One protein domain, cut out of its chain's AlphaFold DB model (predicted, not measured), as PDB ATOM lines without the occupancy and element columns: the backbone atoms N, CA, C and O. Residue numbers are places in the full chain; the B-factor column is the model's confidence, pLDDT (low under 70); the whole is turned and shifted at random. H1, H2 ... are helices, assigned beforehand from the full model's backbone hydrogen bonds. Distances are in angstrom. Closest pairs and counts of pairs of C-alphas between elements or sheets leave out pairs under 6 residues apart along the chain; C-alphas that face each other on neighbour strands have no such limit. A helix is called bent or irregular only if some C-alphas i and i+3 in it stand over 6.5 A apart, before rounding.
ATOM      1  N   THR A 234      29.941  60.100 136.915       71.94
ATOM      2  CA  THR A 234      29.599  58.685 137.138       71.94
ATOM      3  C   THR A 234      28.123  58.454 137.459       71.94
ATOM      4  O   THR A 234      27.623  57.354 137.238       71.94
ATOM      5  N   ASN A 235      27.413  59.480 137.938       80.12
ATOM      6  CA  ASN A 235      26.006  59.387 138.323       80.12
ATOM      7  C   ASN A 235      25.046  59.846 137.206       80.12
ATOM      8  O   ASN A 235      23.869  59.498 137.256       80.12
ATOM      9  N   ILE A 236      25.521  60.558 136.172       81.50
ATOM     10  CA  ILE A 236      24.699  60.984 135.016       81.50
ATOM     11  C   ILE A 236      24.061  59.782 134.296       81.50
ATOM     12  O   ILE A 236      22.867  59.802 133.996       81.50
ATOM     13  N   GLU A 237      24.825  58.708 134.076       82.88
ATOM     14  CA  GLU A 237      24.323  57.483 133.434       82.88
ATOM     15  C   GLU A 237      23.238  56.791 134.276       82.88
ATOM     16  O   GLU A 237      22.266  56.277 133.725       82.88
ATOM     17  N   ALA A 238      23.354  56.841 135.608       80.94
ATOM     18  CA  ALA A 238      22.359  56.296 136.531       80.94
ATOM     19  C   ALA A 238      21.101  57.180 136.661       80.94
ATOM     20  O   ALA A 238      20.007  56.650 136.838       80.94
ATOM     21  N   LEU A 239      21.243  58.506 136.556       82.50
ATOM     22  CA  LEU A 239      20.136  59.468 136.636       82.50
ATOM     23  C   LEU A 239      19.270  59.491 135.371       82.50
ATOM     24  O   LEU A 239      18.052  59.596 135.472       82.50
ATOM     25  N   PHE A 240      19.883  59.405 134.185       84.81
ATOM     26  CA  PHE A 240      19.182  59.604 132.907       84.81
ATOM     27  C   PHE A 240      19.146  58.371 131.993       84.81
ATOM     28  O   PHE A 240      18.514  58.418 130.935       84.81
ATOM     29  N   GLY A 241      19.832  57.279 132.352       81.19
ATOM     30  CA  GLY A 241      19.924  56.067 131.529       81.19
ATOM     31  C   GLY A 241      20.723  56.242 130.229       81.19
ATOM     32  O   GLY A 241      20.619  55.403 129.335       81.19
ATOM     33  N   VAL A 242      21.494  57.329 130.095       81.25
ATOM     34  CA  VAL A 242      22.274  57.663 128.893       81.25
ATOM     35  C   VAL A 242      23.755  57.753 129.228       81.25
ATOM     36  O   VAL A 242      24.159  58.461 130.149       81.25
ATOM     37  N   LYS A 243      24.573  57.059 128.434       83.94
ATOM     38  CA  LYS A 243      26.029  57.042 128.550       83.94
ATOM     39  C   LYS A 243      26.639  57.962 127.492       83.94
ATOM     40  O   LYS A 243      26.665  57.618 126.316       83.94
ATOM     41  N   CYS A 244      27.130  59.128 127.902       82.00
ATOM     42  CA  CYS A 244      27.751  60.096 126.996       82.00
ATOM     43  C   CYS A 244      29.209  59.702 126.682       82.00
ATOM     44  O   CYS A 244      30.129  60.166 127.353       82.00
ATOM     45  N   ILE A 245      29.425  58.818 125.696       84.88
ATOM     46  CA  ILE A 245      30.768  58.339 125.291       84.88
ATOM     47  C   ILE A 245      31.355  59.183 124.146       84.88
ATOM     48  O   ILE A 245      32.566  59.210 123.943       84.88
ATOM     49  N   SER A 246      30.507  59.859 123.374       85.56
ATOM     50  CA  SER A 246      30.866  60.645 122.196       85.56
ATOM     51  C   SER A 246      30.061  61.944 122.119       85.56
ATOM     52  O   SER A 246      29.021  62.088 122.765       85.56
ATOM     53  N   GLN A 247      30.510  62.894 121.290       81.81
ATOM     54  CA  GLN A 247      29.773  64.146 121.079       81.81
ATOM     55  C   GLN A 247      28.361  63.897 120.520       81.81
ATOM     56  O   GLN A 247      27.418  64.578 120.911       81.81
ATOM     57  N   ASN A 248      28.190  62.863 119.689       82.00
ATOM     58  CA  ASN A 248      26.882  62.465 119.165       82.00
ATOM     59  C   ASN A 248      25.911  62.053 120.287       82.00
ATOM     60  O   ASN A 248      24.715  62.319 120.183       82.00
ATOM     61  N   ASP A 249      26.411  61.435 121.363       84.00
ATOM     62  CA  ASP A 249      25.592  61.042 122.516       84.00
ATOM     63  C   ASP A 249      25.164  62.270 123.335       84.00
ATOM     64  O   ASP A 249      24.022  62.340 123.791       84.00
ATOM     65  N   ILE A 250      26.043  63.273 123.466       82.81
ATOM     66  CA  ILE A 250      25.734  64.567 124.100       82.81
ATOM     67  C   ILE A 250      24.698  65.339 123.274       82.81
ATOM     68  O   ILE A 250      23.736  65.874 123.830       82.81
ATOM     69  N   ASP A 251      24.841  65.365 121.949       81.94
ATOM     70  CA  ASP A 251      23.893  66.030 121.054       81.94
ATOM     71  C   ASP A 251      22.523  65.329 121.079       81.94
ATOM     72  O   ASP A 251      21.485  65.992 121.183       81.94
ATOM     73  N   ALA A 252      22.500  63.990 121.083       85.62
ATOM     74  CA  ALA A 252      21.283  63.194 121.244       85.62
ATOM     75  C   ALA A 252      20.623  63.414 122.618       85.62
ATOM     76  O   ALA A 252      19.409  63.620 122.689       85.62
ATOM     77  N   PHE A 253      21.404  63.454 123.702       85.94
ATOM     78  CA  PHE A 253      20.923  63.809 125.039       85.94
ATOM     79  C   PHE A 253      20.316  65.221 125.057       85.94
ATOM     80  O   PHE A 253      19.200  65.414 125.543       85.94
ATOM     81  N   SER A 254      20.988  66.196 124.442       84.50
ATOM     82  CA  SER A 254      20.511  67.576 124.318       84.50
ATOM     83  C   SER A 254      19.181  67.675 123.561       84.50
ATOM     84  O   SER A 254      18.338  68.505 123.911       84.50
ATOM     85  N   MET A 255      18.958  66.844 122.538       80.31
ATOM     86  CA  MET A 255      17.659  66.762 121.859       80.31
ATOM     87  C   MET A 255      16.604  66.057 122.718       80.31
ATOM     88  O   MET A 255      15.496  66.573 122.834       80.31
ATOM     89  N   ASN A 256      16.948  64.970 123.414       80.12
ATOM     90  CA  ASN A 256      16.027  64.294 124.334       80.12
ATOM     91  C   ASN A 256      15.530  65.225 125.465       80.12
ATOM     92  O   ASN A 256      14.351  65.181 125.821       80.12
ATOM     93  N   VAL A 257      16.394  66.110 125.983       79.06
ATOM     94  CA  VAL A 257      16.016  67.172 126.938       79.06
ATOM     95  C   VAL A 257      15.029  68.165 126.307       79.06
ATOM     96  O   VAL A 257      14.003  68.465 126.914       79.06
ATOM     97  N   LYS A 258      15.288  68.646 125.081       74.94
ATOM     98  CA  LYS A 258      14.404  69.592 124.360       74.94
ATOM     99  C   LYS A 258      13.044  68.988 123.996       74.94
ATOM    100  O   LYS A 258      12.048  69.704 123.977       74.94
ATOM    101  N   GLU A 259      13.001  67.686 123.734       80.88
ATOM    102  CA  GLU A 259      11.773  66.907 123.516       80.88
ATOM    103  C   GLU A 259      11.019  66.590 124.821       80.88
ATOM    104  O   GLU A 259       9.922  66.038 124.782       80.88
ATOM    105  N   GLY A 260      11.581  66.942 125.982       80.38
ATOM    106  CA  GLY A 260      10.937  66.790 127.285       80.38
ATOM    107  C   GLY A 260      10.977  65.375 127.872       80.38
ATOM    108  O   GLY A 260      10.318  65.126 128.881       80.38
ATOM    109  N   LYS A 261      11.769  64.452 127.306       82.25
ATOM    110  CA  LYS A 261      11.840  63.038 127.743       82.25
ATOM    111  C   LYS A 261      12.271  62.845 129.203       82.25
ATOM    112  O   LYS A 261      11.997  61.798 129.774       82.25
ATOM    113  N   TYR A 262      12.912  63.848 129.804       85.25
ATOM    114  CA  TYR A 262      13.372  63.827 131.197       85.25
ATOM    115  C   TYR A 262      12.622  64.811 132.111       85.25
ATOM    116  O   TYR A 262      13.093  65.074 133.213       85.25
ATOM    117  N   VAL A 263      11.480  65.378 131.687       77.12
ATOM    118  CA  VAL A 263      10.743  66.398 132.470       77.12
ATOM    119  C   VAL A 263      10.389  65.916 133.877       77.12
ATOM    120  O   VAL A 263      10.526  66.685 134.821       77.12
ATOM    121  N   GLU A 264       9.990  64.653 134.034       77.81
ATOM    122  CA  GLU A 264       9.663  64.076 135.343       77.81
ATOM    123  C   GLU A 264      10.895  64.046 136.265       77.81
ATOM    124  O   GLU A 264      10.864  64.640 137.339       77.81
ATOM    125  N   ILE A 265      12.019  63.496 135.791       80.25
ATOM    126  CA  ILE A 265      13.299  63.448 136.520       80.25
ATOM    127  C   ILE A 265      13.777  64.866 136.872       80.25
ATOM    128  O   ILE A 265      14.022  65.164 138.039       80.25
ATOM    129  N   LEU A 266      13.827  65.772 135.891       76.88
ATOM    130  CA  LEU A 266      14.251  67.162 136.088       76.88
ATOM    131  C   LEU A 266      13.326  67.938 137.042       76.88
ATOM    132  O   LEU A 266      13.783  68.875 137.688       76.88
ATOM    133  N   SER A 267      12.051  67.549 137.174       77.50
ATOM    134  CA  SER A 267      11.119  68.146 138.143       77.50
ATOM    135  C   SER A 267      11.308  67.656 139.585       77.50
ATOM    136  O   SER A 267      10.770  68.273 140.503       77.50
ATOM    137  N   THR A 268      12.079  66.581 139.795       80.25
ATOM    138  CA  THR A 268      12.434  66.077 141.135       80.25
ATOM    139  C   THR A 268      13.742  66.649 141.690       80.25
ATOM    140  O   THR A 268      14.002  66.478 142.878       80.25
ATOM    141  N   LEU A 269      14.535  67.341 140.863       79.44
ATOM    142  CA  LEU A 269      15.816  67.942 141.248       79.44
ATOM    143  C   LEU A 269      15.648  69.379 141.768       79.44
ATOM    144  O   LEU A 269      14.830  70.156 141.268       79.44
ATOM    145  N   PHE A 270      16.476  69.764 142.736       77.31
ATOM    146  CA  PHE A 270      16.623  71.154 143.171       77.31
ATOM    147  C   PHE A 270      17.477  71.969 142.182       77.31
ATOM    148  O   PHE A 270      18.257  71.420 141.411       77.31
ATOM    149  N   SER A 271      17.375  73.306 142.214       72.75
ATOM    150  CA  SER A 271      18.089  74.174 141.253       72.75
ATOM    151  C   SER A 271      19.605  73.944 141.238       72.75
ATOM    152  O   SER A 271      20.191  73.912 140.167       72.75
ATOM    153  N   ASN A 272      20.224  73.738 142.405       73.50
ATOM    154  CA  ASN A 272      21.657  73.451 142.498       73.50
ATOM    155  C   ASN A 272      22.018  72.064 141.939       73.50
ATOM    156  O   ASN A 272      23.099  71.899 141.400       73.50
ATOM    157  N   GLU A 273      21.119  71.082 142.031       78.38
ATOM    158  CA  GLU A 273      21.328  69.747 141.456       78.38
ATOM    159  C   GLU A 273      21.202  69.788 139.926       78.38
ATOM    160  O   GLU A 273      21.878  69.041 139.224       78.38
ATOM    161  N   ILE A 274      20.376  70.695 139.390       76.56
ATOM    162  CA  ILE A 274      20.321  70.993 137.952       76.56
ATOM    163  C   ILE A 274      21.624  71.669 137.496       76.56
ATOM    164  O   ILE A 274      22.153  71.294 136.449       76.56
ATOM    165  N   ASP A 275      22.165  72.606 138.279       76.31
ATOM    166  CA  ASP A 275      23.472  73.219 138.008       76.31
ATOM    167  C   ASP A 275      24.602  72.156 138.049       76.31
ATOM    168  O   ASP A 275      25.380  72.060 137.100       76.31
ATOM    169  N   ASP A 276      24.624  71.270 139.059       81.56
ATOM    170  CA  ASP A 276      25.579  70.147 139.161       81.56
ATOM    171  C   ASP A 276      25.490  69.184 137.949       81.56
ATOM    172  O   ASP A 276      26.509  68.683 137.460       81.56
ATOM    173  N   VAL A 277      24.280  68.921 137.426       81.19
ATOM    174  CA  VAL A 277      24.073  68.133 136.191       81.19
ATOM    175  C   VAL A 277      24.680  68.837 134.973       81.19
ATOM    176  O   VAL A 277      25.306  68.177 134.138       81.19
ATOM    177  N   VAL A 278      24.509  70.156 134.847       82.62
ATOM    178  CA  VAL A 278      25.046  70.939 133.720       82.62
ATOM    179  C   VAL A 278      26.576  70.958 133.747       82.62
ATOM    180  O   VAL A 278      27.194  70.641 132.728       82.62
ATOM    181  N   ASP A 279      27.184  71.230 134.904       81.25
ATOM    182  CA  ASP A 279      28.643  71.236 135.078       81.25
ATOM    183  C   ASP A 279      29.261  69.856 134.775       81.25
ATOM    184  O   ASP A 279      30.294  69.760 134.099       81.25
ATOM    185  N   ALA A 280      28.607  68.766 135.198       83.56
ATOM    186  CA  ALA A 280      29.040  67.405 134.881       83.56
ATOM    187  C   ALA A 280      28.998  67.112 133.368       83.56
ATOM    188  O   ALA A 280      29.934  66.514 132.832       83.56
ATOM    189  N   ILE A 281      27.960  67.561 132.655       83.06
ATOM    190  CA  ILE A 281      27.849  67.386 131.197       83.06
ATOM    191  C   ILE A 281      28.895  68.233 130.455       83.06
ATOM    192  O   ILE A 281      29.526  67.736 129.517       83.06
ATOM    193  N   GLU A 282      29.144  69.475 130.882       84.25
ATOM    194  CA  GLU A 282      30.177  70.326 130.275       84.25
ATOM    195  C   GLU A 282      31.590  69.750 130.503       84.25
ATOM    196  O   GLU A 282      32.446  69.820 129.615       84.25
ATOM    197  N   SER A 283      31.837  69.119 131.656       85.62
ATOM    198  CA  SER A 283      33.079  68.385 131.941       85.62
ATOM    199  C   SER A 283      33.286  67.187 131.000       85.62
ATOM    200  O   SER A 283      34.383  67.014 130.458       85.62
ATOM    201  N   ILE A 284      32.235  66.401 130.729       84.06
ATOM    202  CA  ILE A 284      32.297  65.272 129.781       84.06
ATOM    203  C   ILE A 284      32.591  65.778 128.358       84.06
ATOM    204  O   ILE A 284      33.502  65.259 127.711       84.06
ATOM    205  N   GLY A 285      31.909  66.831 127.892       84.94
ATOM    206  CA  GLY A 285      32.176  67.438 126.577       84.94
ATOM    207  C   GLY A 285      33.636  67.882 126.419       84.94
ATOM    208  O   GLY A 285      34.330  67.452 125.495       84.94
ATOM    209  N   LYS A 286      34.165  68.628 127.401       84.38
ATOM    210  CA  LYS A 286      35.574  69.070 127.425       84.38
ATOM    211  C   LYS A 286      36.574  67.909 127.389       84.38
ATOM    212  O   LYS A 286      37.668  68.065 126.843       84.38
ATOM    213  N   LYS A 287      36.251  66.746 127.962       84.50
ATOM    214  CA  LYS A 287      37.107  65.546 127.887       84.50
ATOM    215  C   LYS A 287      37.130  64.945 126.481       84.50
ATOM    216  O   LYS A 287      38.196  64.536 126.018       84.50
ATOM    217  N   LEU A 288      35.995  64.946 125.787       83.88
ATOM    218  CA  LEU A 288      35.873  64.419 124.427       83.88
ATOM    219  C   LEU A 288      36.580  65.315 123.399       83.88
ATOM    220  O   LEU A 288      37.362  64.798 122.596       83.88
ATOM    221  N   ASP A 289      36.433  66.637 123.481       76.50
ATOM    222  CA  ASP A 289      37.146  67.584 122.604       76.50
ATOM    223  C   ASP A 289      38.675  67.446 122.708       76.50
ATOM    224  O   ASP A 289      39.385  67.389 121.698       76.50
ATOM    225  N   ASN A 290      39.192  67.311 123.933       70.25
ATOM    226  CA  ASN A 290      40.621  67.090 124.171       70.25
ATOM    227  C   ASN A 290      41.124  65.742 123.621       70.25
ATOM    228  O   ASN A 290      42.302  65.627 123.275       70.25
ATOM    229  N   SER A 291      40.258  64.728 123.505       60.00
ATOM    230  CA  SER A 291      40.617  63.444 122.888       60.00
ATOM    231  C   SER A 291      40.780  63.570 121.367       60.00
ATOM    232  O   SER A 291      41.776  63.097 120.814       60.00
ATOM    233  N   ASN A 292      39.885  64.315 120.707       55.34
ATOM    234  CA  ASN A 292      39.932  64.569 119.265       55.34
ATOM    235  C   ASN A 292      41.206  65.334 118.858       55.34
ATOM    236  O   ASN A 292      41.854  64.983 117.871       55.34
ATOM    237  N   LEU A 293      41.626  66.325 119.655       52.00
ATOM    238  CA  LEU A 293      42.832  67.133 119.408       52.00
ATOM    239  C   LEU A 293      44.154  66.341 119.381       52.00
ATOM    240  O   LEU A 293      45.137  66.824 118.811       52.00
ATOM    241  N   ASN A 294      44.197  65.141 119.968       41.47
ATOM    242  CA  ASN A 294      45.367  64.261 119.896       41.47
ATOM    243  C   ASN A 294      45.369  63.356 118.653       41.47
ATOM    244  O   ASN A 294      46.445  62.959 118.208       41.47
ATOM    245  N   VAL A 295      44.208  63.072 118.052       44.00
ATOM    246  CA  VAL A 295      44.108  62.260 116.823       44.00
ATOM    247  C   VAL A 295      44.645  63.036 115.616       44.00
ATOM    248  O   VAL A 295      45.409  62.499 114.814       44.00
ATOM    249  N   THR A 296      44.334  64.331 115.511       35.44
ATOM    250  CA  THR A 296      44.703  65.170 114.353       35.44
ATOM    251  C   THR A 296      46.203  65.492 114.251       35.44
ATOM    252  O   THR A 296      46.631  66.098 113.274       35.44
TER     253      THR A 296
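What this domain is: This is residues 234 to 296 of the 506 residues of the protein "Reverse transcriptase domain, reverse transcriptase zinc-binding domain protein" of Tanacetum cinerariifolium (UniProt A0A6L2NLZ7). One long helix, H4, makes the length of this domain, and H2 runs back beside it the opposite way, so that the two form a narrow V that closes where residues 247 to 250 of H2 touch H4. The short helix H3 bridges the wide end of the V, the short helix H1 lies over one side of it, close to H4 and H3, and residues 290 to 296 at the far end of H4 stick out. The printed part has 63 residues with four named helices in the order H1, H2, H3, H4 and no named strand; its class is all helix. It is only just compact, close to loose, with a radius of gyration of the C-alphas of 12.6 A, and its outline is elongated, 41 by 22 by 17 A.

Where its parts are: H1 is residues 234 to 240, beginning at C-alpha 234 at (29.599, 58.685, 137.138). It is irregular, but only just: C-alphas 234 and 237 are 6.6 A apart. H2 is residues 247 to 258, 16.6 A from first to last C-alpha, with C-alpha 247 at (29.773, 64.146, 121.079). H3 is residues 263 to 268, 8.8 A long. H4 is residues 271 to 295, 37.6 A long, and ends with C-alpha 295 at (44.108, 62.260, 116.823).

How they stand to each other: H1 and H2 are apart. H1 is close to H4 but not clearly touching; their closest C-alphas, those of Ile 236 and Val 277, are 7.3 A apart, and the lines stand at a steep tilt of 64 degrees, opposite ways. H1 is likewise close to H3 but not clearly touching, with the C-alphas of Phe 240 and Ile 265 closest at 7.9 A. H2 and H4 touch, at a shallow tilt of 26 degrees, opposite ways; their closest C-alphas, those of Gln 247 and Gly 285, are 6.8 A apart. H2 touches H4 with residues 247 to 250 alone, and H4 touches H2 with residues 281 to 288 alone. H3 stands about perpendicular to H2, at 84 degrees, and the two are close but not clearly touching, with the C-alphas of Val 257 and Val 263 closest at 7.7 A. H3 and H4 are close but not clearly touching, at a steep tilt of 60 degrees, with the C-alphas of Leu 266 and Ile 274 closest at 7.4 A. Every O i to N i+4 pair is within hydrogen-bond range in H2 and H3; in H1 2 of 3 are, and in H4 19 of 21.

The domain as a whole: The C-alphas farthest apart, those of Thr 268 and Thr 296, are 41.9 A apart. The printed part has no cut. The links H2 to H3 and H3 to H4 are tight, and H1 to H2 is short. Mean pLDDT of the printed part is 77.8; residues 291 to 296 are under 70.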